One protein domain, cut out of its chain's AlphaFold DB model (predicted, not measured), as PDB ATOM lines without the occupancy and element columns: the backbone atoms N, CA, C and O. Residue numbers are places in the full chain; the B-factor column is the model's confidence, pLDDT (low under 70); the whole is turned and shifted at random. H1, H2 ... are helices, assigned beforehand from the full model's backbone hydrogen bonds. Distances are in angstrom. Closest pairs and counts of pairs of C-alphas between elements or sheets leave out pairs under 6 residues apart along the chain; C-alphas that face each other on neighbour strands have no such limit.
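What this domain is: This is residues 22 to 93 of the 124 residues of an uncharacterized protein of Flammeovirgaceae bacterium (UniProt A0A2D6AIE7). One long, unbent helix, H3, makes nearly the whole length of a thin rod; two short helices sit near its beginning, H1 packed on it at a steep angle and H2 beside the two. Past the other end of H3 the printed part folds back, and the small helix H4 packs on the later half of H3. The 72 printed residues hold four named helices, in the order H1, H2, H3, H4, and no named strand; the class is all helix. The whole is extended, with a radius of gyration of the C-alphas of 18.1 A, and spans 57 by 17 by 17 A.

Where its parts are: H3, residues 43 to 74, is the longest helix with 32 residues and measures 46.6 A from C-alpha 43 at (235.168, 210.297, 174.353) to C-alpha 74 at (241.114, 231.371, 215.534). H1, residues 22 to 31, measures 14.4 A and begins with C-alpha 22 at (235.891, 198.977, 184.824). H2 is residues 35 to 40, 8.8 A from first to last C-alpha. H4, residues 85 to 88, is 5.3 A long and ends with C-alpha 88 at (246.901, 221.964, 206.210).

How they stand to each other: H3 touches H1 with its residues 46 to 53 alone, and the closest C-alphas, those of Ile 31 and Tyr 53, are 6.4 A apart. H1 and H3 stand at a steep tilt of 61 degrees and run the same way. H3 touches H4 with its residues 62 to 69 alone; the closest C-alphas are those of Ala 69 and Gly 85, 5.0 A apart. H2 is close to H3 but not clearly touching it, with the C-alphas of Phe 38 and Phe 46 closest at 7.6 A; they run opposite ways at a steep tilt of 55 degrees. H2 is also close to H1 but not clearly touching it: the closest C-alphas, those of Ala 28 and Phe 38, are 6.9 A apart, and the lines are about perpendicular at 83 degrees. H4 is apart from H1 and from H2. In H1, H2 and H3 every O i to N i+4 pair is within hydrogen-bond range; H4 is too short for such a pair, and its one O i to N i+3 pair is within range.

The domain as a whole: The two C-alphas farthest apart, those of Ser 40 and Thr 77, are 57.4 A apart. Residues 40 to 45, of which 43 to 45 belong to H3, stand free, as do residues 75 to 80. The links H1 to H2 and H2 to H3 are tight, and the link H3 to H4, with 10 residues, is short. The printed part has no cut, its mean pLDDT is 91.6, and no printed residue is under 70.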
ATOM      1  N   ASP A  22     236.518 198.783 183.518       89.38
ATOM      2  CA  ASP A  22     235.891 198.977 184.824       89.38
ATOM      3  C   ASP A  22     236.281 200.297 185.497       89.38
ATOM      4  O   ASP A  22     235.444 200.895 186.169       89.38
ATOM      5  N   SER A  23     237.523 200.775 185.352       89.31
ATOM      6  CA  SER A  23     237.925 202.044 185.970       89.31
ATOM      7  C   SER A  23     237.253 203.224 185.275       89.31
ATOM      8  O   SER A  23     236.780 204.136 185.945       89.31
ATOM      9  N   VAL A  24     237.142 203.168 183.945       90.12
ATOM     10  CA  VAL A  24     236.451 204.191 183.147       90.12
ATOM     11  C   VAL A  24     234.963 204.241 183.503       90.12
ATOM     12  O   VAL A  24     234.423 205.320 183.749       90.12
ATOM     13  N   LEU A  25     234.311 203.079 183.604       91.25
ATOM     14  CA  LEU A  25     232.901 202.993 183.993       91.25
ATOM     15  C   LEU A  25     232.662 203.481 185.425       91.25
ATOM     16  O   LEU A  25     231.675 204.167 185.678       91.25
ATOM     17  N   ARG A  26     233.575 203.190 186.361       91.44
ATOM     18  CA  ARG A  26     233.499 203.737 187.725       91.44
ATOM     19  C   ARG A  26     233.543 205.260 187.720       91.44
ATOM     20  O   ARG A  26     232.678 205.869 188.340       91.44
ATOM     21  N   SER A  27     234.469 205.865 186.976       91.12
ATOM     22  CA  SER A  27     234.526 207.326 186.844       91.12
ATOM     23  C   SER A  27     233.240 207.898 186.240       91.12
ATOM     24  O   SER A  27     232.746 208.918 186.710       91.12
ATOM     25  N   ALA A  28     232.634 207.221 185.259       93.00
ATOM     26  CA  ALA A  28     231.337 207.630 184.718       93.00
ATOM     27  C   ALA A  28     230.222 207.607 185.779       93.00
ATOM     28  O   ALA A  28     229.449 208.564 185.888       93.00
ATOM     29  N   PHE A  29     230.165 206.556 186.601       93.31
ATOM     30  CA  PHE A  29     229.188 206.460 187.688       93.31
ATOM     31  C   PHE A  29     229.415 207.490 188.797       93.31
ATOM     32  O   PHE A  29     228.442 208.014 189.332       93.31
ATOM     33  N   GLU A  30     230.665 207.828 189.117       92.12
ATOM     34  CA  GLU A  30     230.992 208.872 190.101       92.12
ATOM     35  C   GLU A  30     230.486 210.256 189.674       92.12
ATOM     36  O   GLU A  30     230.004 211.028 190.503       92.12
ATOM     37  N   ILE A  31     230.521 210.545 188.373       93.06
ATOM     38  CA  ILE A  31     229.969 211.781 187.796       93.06
ATOM     39  C   ILE A  31     228.428 211.767 187.815       93.06
ATOM     40  O   ILE A  31     227.793 212.820 187.726       93.06
ATOM     41  N   GLY A  32     227.818 210.589 187.978       92.44
ATOM     42  CA  GLY A  32     226.369 210.388 187.976       92.44
ATOM     43  C   GLY A  32     225.791 210.060 186.599       92.44
ATOM     44  O   GLY A  32     224.602 210.288 186.374       92.44
ATOM     45  N   LEU A  33     226.604 209.551 185.667       92.75
ATOM     46  CA  LEU A  33     226.120 209.103 184.361       92.75
ATOM     47  C   LEU A  33     225.402 207.755 184.480       92.75
ATOM     48  O   LEU A  33     225.854 206.845 185.175       92.75
ATOM     49  N   THR A  34     224.291 207.608 183.761       93.31
ATOM     50  CA  THR A  34     223.662 206.301 183.548       93.31
ATOM     51  C   THR A  34     224.435 205.521 182.477       93.31
ATOM     52  O   THR A  34     225.034 206.142 181.594       93.31
ATOM     53  N   PRO A  35     224.426 204.172 182.506       90.62
ATOM     54  CA  PRO A  35     225.126 203.367 181.502       90.62
ATOM     55  C   PRO A  35     224.712 203.717 180.069       90.62
ATOM     56  O   PRO A  35     225.566 203.861 179.200       90.62
ATOM     57  N   ASP A  36     223.414 203.917 179.839       92.69
ATOM     58  CA  ASP A  36     222.874 204.231 178.512       92.69
ATOM     59  C   ASP A  36     223.410 205.564 177.980       92.69
ATOM     60  O   ASP A  36     223.789 205.670 176.815       92.69
ATOM     61  N   LEU A  37     223.497 206.576 178.852       91.94
ATOM     62  CA  LEU A  37     224.049 207.876 178.489       91.94
ATOM     63  C   LEU A  37     225.551 207.767 178.213       91.94
ATOM     64  O   LEU A  37     226.018 208.310 177.216       91.94
ATOM     65  N   PHE A  38     226.293 207.027 179.041       92.94
ATOM     66  CA  PHE A  38     227.729 206.810 178.852       92.94
ATOM     67  C   PHE A  38     228.051 206.226 177.470       92.94
ATOM     68  O   PHE A  38     228.911 206.763 176.777       92.94
ATOM     69  N   TRP A  39     227.327 205.192 177.029       91.75
ATOM     70  CA  TRP A  39     227.558 204.571 175.717       91.75
ATOM     71  C   TRP A  39     227.186 205.466 174.528       91.75
ATOM     72  O   TRP A  39     227.635 205.209 173.412       91.75
ATOM     73  N   SER A  40     226.382 206.509 174.752       94.81
ATOM     74  CA  SER A  40     225.992 207.477 173.719       94.81
ATOM     75  C   SER A  40     226.947 208.669 173.585       94.81
ATOM     76  O   SER A  40     226.907 209.364 172.570       94.81
ATOM     77  N   LEU A  41     227.795 208.916 174.590       94.00
ATOM     78  CA  LEU A  41     228.712 210.054 174.614       94.00
ATOM     79  C   LEU A  41     229.944 209.803 173.746       94.00
ATOM     80  O   LEU A  41     230.478 208.694 173.663       94.00
ATOM     81  N   THR A  42     230.468 210.873 173.156       96.44
ATOM     82  CA  THR A  42     231.812 210.833 172.580       96.44
ATOM     83  C   THR A  42     232.864 210.852 173.690       96.44
ATOM     84  O   THR A  42     232.679 211.445 174.754       96.44
ATOM     85  N   TRP A  43     234.035 210.271 173.419       93.25
ATOM     86  CA  TRP A  43     235.168 210.297 174.353       93.25
ATOM     87  C   TRP A  43     235.553 211.703 174.805       93.25
ATOM     88  O   TRP A  43     235.941 211.902 175.952       93.25
ATOM     89  N   ARG A  44     235.423 212.687 173.908       95.38
ATOM     90  CA  ARG A  44     235.729 214.082 174.218       95.38
ATOM     91  C   ARG A  44     234.722 214.686 175.193       95.38
ATOM     92  O   ARG A  44     235.125 215.433 176.077       95.38
ATOM     93  N   GLU A  45     233.439 214.389 175.031       95.62
ATOM     94  CA  GLU A  45     232.402 214.860 175.953       95.62
ATOM     95  C   GLU A  45     232.567 214.216 177.325       95.62
ATOM     96  O   GLU A  45     232.518 214.919 178.333       95.62
ATOM     97  N   PHE A  46     232.842 212.909 177.362       94.94
ATOM     98  CA  PHE A  46     233.129 212.204 178.605       94.94
ATOM     99  C   PHE A  46     234.335 212.810 179.340       94.94
ATOM    100  O   PHE A  46     234.222 213.160 180.513       94.94
ATOM    101  N   ASP A  47     235.454 213.018 178.645       94.25
ATOM    102  CA  ASP A  47     236.660 213.647 179.201       94.25
ATOM    103  C   ASP A  47     236.378 215.053 179.768       94.25
ATOM    104  O   ASP A  47     236.771 215.380 180.888       94.25
ATOM    105  N   LEU A  48     235.608 215.876 179.047       95.56
ATOM    106  CA  LEU A  48     235.196 217.196 179.535       95.56
ATOM    107  C   LEU A  48     234.318 217.114 180.792       95.56
ATOM    108  O   LEU A  48     234.460 217.946 181.691       95.56
ATOM    109  N   MET A  49     233.421 216.127 180.874       95.31
ATOM    110  CA  MET A  49     232.591 215.908 182.061       95.31
ATOM    111  C   MET A  49     233.424 215.467 183.267       95.31
ATOM    112  O   MET A  49     233.206 215.983 184.365       95.31
ATOM    113  N   VAL A  50     234.401 214.579 183.063       94.12
ATOM    114  CA  VAL A  50     235.353 214.160 184.105       94.12
ATOM    115  C   VAL A  50     236.110 215.375 184.638       94.12
ATOM    116  O   VAL A  50     236.068 215.647 185.836       94.12
ATOM    117  N   GLN A  51     236.703 216.184 183.756       93.62
ATOM    118  CA  GLN A  51     237.441 217.387 184.155       93.62
ATOM    119  C   GLN A  51     236.557 218.401 184.898       93.62
ATOM    120  O   GLN A  51     236.984 219.029 185.871       93.62
ATOM    121  N   ALA A  52     235.307 218.574 184.461       94.81
ATOM    122  CA  ALA A  52     234.356 219.451 185.137       94.81
ATOM    123  C   ALA A  52     234.012 218.945 186.548       94.81
ATOM    124  O   ALA A  52     233.921 219.747 187.485       94.81
ATOM    125  N   TYR A  53     233.849 217.631 186.710       95.06
ATOM    126  CA  TYR A  53     233.604 216.997 188.002       95.06
ATOM    127  C   TYR A  53     234.802 217.143 188.944       95.06
ATOM    128  O   TYR A  53     234.632 217.623 190.068       95.06
ATOM    129  N   GLU A  54     236.012 216.832 188.477       92.69
ATOM    130  CA  GLU A  54     237.247 216.988 189.253       92.69
ATOM    131  C   GLU A  54     237.429 218.432 189.730       92.69
ATOM    132  O   GLU A  54     237.663 218.676 190.914       92.69
ATOM    133  N   LYS A  55     237.210 219.412 188.846       93.06
ATOM    134  CA  LYS A  55     237.281 220.838 189.194       93.06
ATOM    135  C   LYS A  55     236.242 221.239 190.244       93.06
ATOM    136  O   LYS A  55     236.518 222.066 191.119       93.06
ATOM    137  N   LYS A  56     235.031 220.681 190.164       94.62
ATOM    138  CA  LYS A  56     233.977 220.917 191.159       94.62
ATOM    139  C   LYS A  56     234.374 220.341 192.515       94.62
ATOM    140  O   LYS A  56     234.174 221.003 193.532       94.62
ATOM    141  N   GLU A  57     234.929 219.137 192.534       93.31
ATOM    142  CA  GLU A  57     235.378 218.488 193.762       93.31
ATOM    143  C   GLU A  57     236.563 219.235 194.382       93.31
ATOM    144  O   GLU A  57     236.541 219.550 195.573       93.31
ATOM    145  N   GLU A  58     237.529 219.655 193.567       92.56
ATOM    146  CA  GLU A  58     238.638 220.501 194.005       92.56
ATOM    147  C   GLU A  58     238.139 221.811 194.637       92.56
ATOM    148  O   GLU A  58     238.618 222.212 195.698       92.56
ATOM    149  N   SER A  59     237.118 222.450 194.057       93.38
ATOM    150  CA  SER A  59     236.512 223.660 194.624       93.38
ATOM    151  C   SER A  59     235.886 223.431 196.005       93.38
ATOM    152  O   SER A  59     236.029 224.279 196.892       93.38
ATOM    153  N   LYS A  60     235.247 222.275 196.231       94.81
ATOM    154  CA  LYS A  60     234.739 221.912 197.564       94.81
ATOM    155  C   LYS A  60     235.882 221.706 198.549       94.81
ATOM    156  O   LYS A  60     235.809 222.195 199.674       94.81
ATOM    157  N   TRP A  61     236.947 221.025 198.137       93.12
ATOM    158  CA  TRP A  61     238.110 220.816 198.995       93.12
ATOM    159  C   TRP A  61     238.837 222.117 199.326       93.12
ATOM    160  O   TRP A  61     239.237 222.301 200.476       93.12
ATOM    161  N   LEU A  62     238.933 223.050 198.375       93.06
ATOM    162  CA  LEU A  62     239.407 224.414 198.622       93.06
ATOM    163  C   LEU A  62     238.574 225.089 199.714       93.06
ATOM    164  O   LEU A  62     239.129 225.608 200.680       93.06
ATOM    165  N   HIS A  63     237.247 225.038 199.599       94.06
ATOM    166  CA  HIS A  63     236.348 225.629 200.585       94.06
ATOM    167  C   HIS A  63     236.511 225.000 201.978       94.06
ATOM    168  O   HIS A  63     236.728 225.712 202.961       94.06
ATOM    169  N   THR A  64     236.490 223.667 202.061       95.44
ATOM    170  CA  THR A  64     236.698 222.911 203.306       95.44
ATOM    171  C   THR A  64     238.032 223.266 203.958       95.44
ATOM    172  O   THR A  64     238.112 223.490 205.167       95.44
ATOM    173  N   ARG A  65     239.088 223.372 203.154       93.81
ATOM    174  CA  ARG A  65     240.428 223.733 203.608       93.81
ATOM    175  C   ARG A  65     240.486 225.137 204.202       93.81
ATOM    176  O   ARG A  65     241.127 225.315 205.238       93.81
ATOM    177  N   GLU A  66     239.831 226.118 203.587       93.44
ATOM    178  CA  GLU A  66     239.778 227.481 204.130       93.44
ATOM    179  C   GLU A  66     238.992 227.542 205.444       93.44
ATOM    180  O   GLU A  66     239.431 228.202 206.387       93.44
ATOM    181  N   ILE A  67     237.896 226.784 205.564       95.44
ATOM    182  CA  ILE A  67     237.157 226.663 206.830       95.44
ATOM    183  C   ILE A  67     238.057 226.086 207.926       95.44
ATOM    184  O   ILE A  67     238.133 226.636 209.025       95.44
ATOM    185  N   ILE A  68     238.779 225.005 207.632       94.94
ATOM    186  CA  ILE A  68     239.687 224.381 208.601       94.94
ATOM    187  C   ILE A  68     240.811 225.348 208.985       94.94
ATOM    188  O   ILE A  68     241.136 225.472 210.166       94.94
ATOM    189  N   ALA A  69     241.383 226.065 208.017       94.19
ATOM    190  CA  ALA A  69     242.405 227.070 208.284       94.19
ATOM    191  C   ALA A  69     241.875 228.205 209.159       94.19
ATOM    192  O   ALA A  69     242.580 228.656 210.060       94.19
ATOM    193  N   MET A  70     240.639 228.648 208.930       94.31
ATOM    194  CA  MET A  70     239.981 229.649 209.760       94.31
ATOM    195  C   MET A  70     239.833 229.148 211.199       94.31
ATOM    196  O   MET A  70     240.340 229.804 212.105       94.31
ATOM    197  N   ILE A  71     239.241 227.966 211.403       95.12
ATOM    198  CA  ILE A  71     239.049 227.365 212.736       95.12
ATOM    199  C   ILE A  71     240.392 227.159 213.444       95.12
ATOM    200  O   ILE A  71     240.536 227.440 214.631       95.12
ATOM    201  N   TYR A  72     241.408 226.679 212.730       94.25
ATOM    202  CA  TYR A  72     242.738 226.512 213.302       94.25
ATOM    203  C   TYR A  72     243.323 227.862 213.734       94.25
ATOM    204  O   TYR A  72     243.760 228.019 214.872       94.25
ATOM    205  N   ASN A  73     243.271 228.861 212.851       93.44
ATOM    206  CA  ASN A  73     243.854 230.179 213.083       93.44
ATOM    207  C   ASN A  73     243.091 231.021 214.116       93.44
ATOM    208  O   ASN A  73     243.677 231.955 214.656       93.44
ATOM    209  N   THR A  74     241.827 230.725 214.419       94.06
ATOM    210  CA  THR A  74     241.114 231.371 215.534       94.06
ATOM    211  C   THR A  74     241.557 230.842 216.896       94.06
ATOM    212  O   THR A  74     241.408 231.538 217.892       94.06
ATOM    213  N   ASN A  75     242.129 229.636 216.948       91.94
ATOM    214  CA  ASN A  75     242.520 228.965 218.191       91.94
ATOM    215  C   ASN A  75     244.019 229.103 218.533       91.94
ATOM    216  O   ASN A  75     244.481 228.537 219.523       91.94
ATOM    217  N   ILE A  76     244.806 229.837 217.736       92.50
ATOM    218  CA  ILE A  76     246.241 230.030 218.000       92.50
ATOM    219  C   ILE A  76     246.496 231.194 218.961       92.50
ATOM    220  O   ILE A  76     245.864 232.245 218.890       92.50
ATOM    221  N   THR A  77     247.517 231.046 219.804       89.62
ATOM    222  CA  THR A  77     247.989 232.113 220.703       89.62
ATOM    223  C   THR A  77     249.115 232.941 220.083       89.62
ATOM    224  O   THR A  77     249.252 234.130 220.366       89.62
ATOM    225  N   LYS A  78     249.932 232.337 219.209       92.31
ATOM    226  CA  LYS A  78     251.084 232.986 218.567       92.31
ATOM    227  C   LYS A  78     250.862 233.137 217.068       92.31
ATOM    228  O   LYS A  78     250.592 232.160 216.375       92.31
ATOM    229  N   LYS A  79     251.112 234.339 216.536       84.50
ATOM    230  CA  LYS A  79     251.018 234.621 215.089       84.50
ATOM    231  C   LYS A  79     251.942 233.739 214.238       84.50
ATOM    232  O   LYS A  79     251.602 233.436 213.101       84.50
ATOM    233  N   SER A  80     253.077 233.294 214.784       87.12
ATOM    234  CA  SER A  80     254.020 232.401 214.094       87.12
ATOM    235  C   SER A  80     253.470 230.997 213.832       87.12
ATOM    236  O   SER A  80     253.997 230.295 212.975       87.12
ATOM    237  N   GLN A  81     252.421 230.583 214.548       88.06
ATOM    238  CA  GLN A  81     251.776 229.282 214.362       88.06
ATOM    239  C   GLN A  81     250.689 229.315 213.284       88.06
ATOM    240  O   GLN A  81     250.154 228.263 212.948       88.06
ATOM    241  N   LYS A  82     250.368 230.491 212.724       90.69
ATOM    242  CA  LYS A  82     249.348 230.637 211.684       90.69
ATOM    243  C   LYS A  82     249.715 229.786 210.467       90.69
ATOM    244  O   LYS A  82     250.813 229.921 209.924       90.69
ATOM    245  N   ARG A  83     248.783 228.946 210.016       88.56
ATOM    246  CA  ARG A  83     248.942 228.123 208.807       88.56
ATOM    247  C   ARG A  83     247.980 228.592 207.726       88.56
ATOM    248  O   ARG A  83     246.848 228.981 208.016       88.56
ATOM    249  N   SER A  84     248.445 228.587 206.479       86.62
ATOM    250  CA  SER A  84     247.557 228.761 205.326       86.62
ATOM    251  C   SER A  84     246.829 227.451 205.040       86.62
ATOM    252  O   SER A  84     247.355 226.381 205.350       86.62
ATOM    253  N   GLY A  85     245.653 227.523 204.410       85.75
ATOM    254  CA  GLY A  85     244.896 226.336 204.015       85.75
ATOM    255  C   GLY A  85     245.752 225.308 203.276       85.75
ATOM    256  O   GLY A  85     245.776 224.139 203.653       85.75
ATOM    257  N   GLN A  86     246.552 225.767 202.311       86.69
ATOM    258  CA  GLN A  86     247.493 224.952 201.529       86.69
ATOM    259  C   GLN A  86     248.459 224.108 202.375       86.69
ATOM    260  O   GLN A  86     248.852 223.021 201.970       86.69
ATOM    261  N   GLN A  87     248.858 224.599 203.553       84.94
ATOM    262  CA  GLN A  87     249.757 223.871 204.457       84.94
ATOM    263  C   GLN A  87     249.036 222.810 205.295       84.94
ATOM    264  O   GLN A  87     249.701 221.950 205.870       84.94
ATOM    265  N   ILE A  88     247.711 222.900 205.424       86.62
ATOM    266  CA  ILE A  88     246.901 221.964 206.210       86.62
ATOM    267  C   ILE A  88     246.433 220.815 205.318       86.62
ATOM    268  O   ILE A  88     246.627 219.656 205.675       86.62
ATOM    269  N   ILE A  89     245.852 221.135 204.157       87.56
ATOM    270  CA  ILE A  89     245.376 220.153 203.176       87.56
ATOM    271  C   ILE A  89     245.971 220.515 201.808       87.56
ATOM    272  O   ILE A  89     245.458 221.425 201.146       87.56
ATOM    273  N   PRO A  90     247.062 219.856 201.386       84.88
ATOM    274  CA  PRO A  90     247.610 220.060 200.055       84.88
ATOM    275  C   PRO A  90     246.680 219.430 199.015       84.88
ATOM    276  O   PRO A  90     246.236 218.294 199.182       84.88
ATOM    277  N   LEU A  91     246.389 220.168 197.946       84.62
ATOM    278  CA  LEU A  91     245.595 219.655 196.831       84.62
ATOM    279  C   LEU A  91     246.492 219.003 195.776       84.62
ATOM    280  O   LEU A  91     247.620 219.460 195.578       84.62
ATOM    281  N   PRO A  92     246.003 217.969 195.072       77.88
ATOM    282  CA  PRO A  92     246.784 217.273 194.052       77.88
ATOM    283  C   PRO A  92     247.165 218.180 192.869       77.88
ATOM    284  O   PRO A  92     248.253 218.026 192.317       77.88
ATOM    285  N   SER A  93     246.323 219.155 192.514       74.56
ATOM    286  CA  SER A  93     246.589 220.112 191.429       74.56
ATOM    287  C   SER A  93     247.636 221.175 191.796       74.56
ATOM    288  O   SER A  93     248.194 221.838 190.916       74.56
TER     289      SER A  93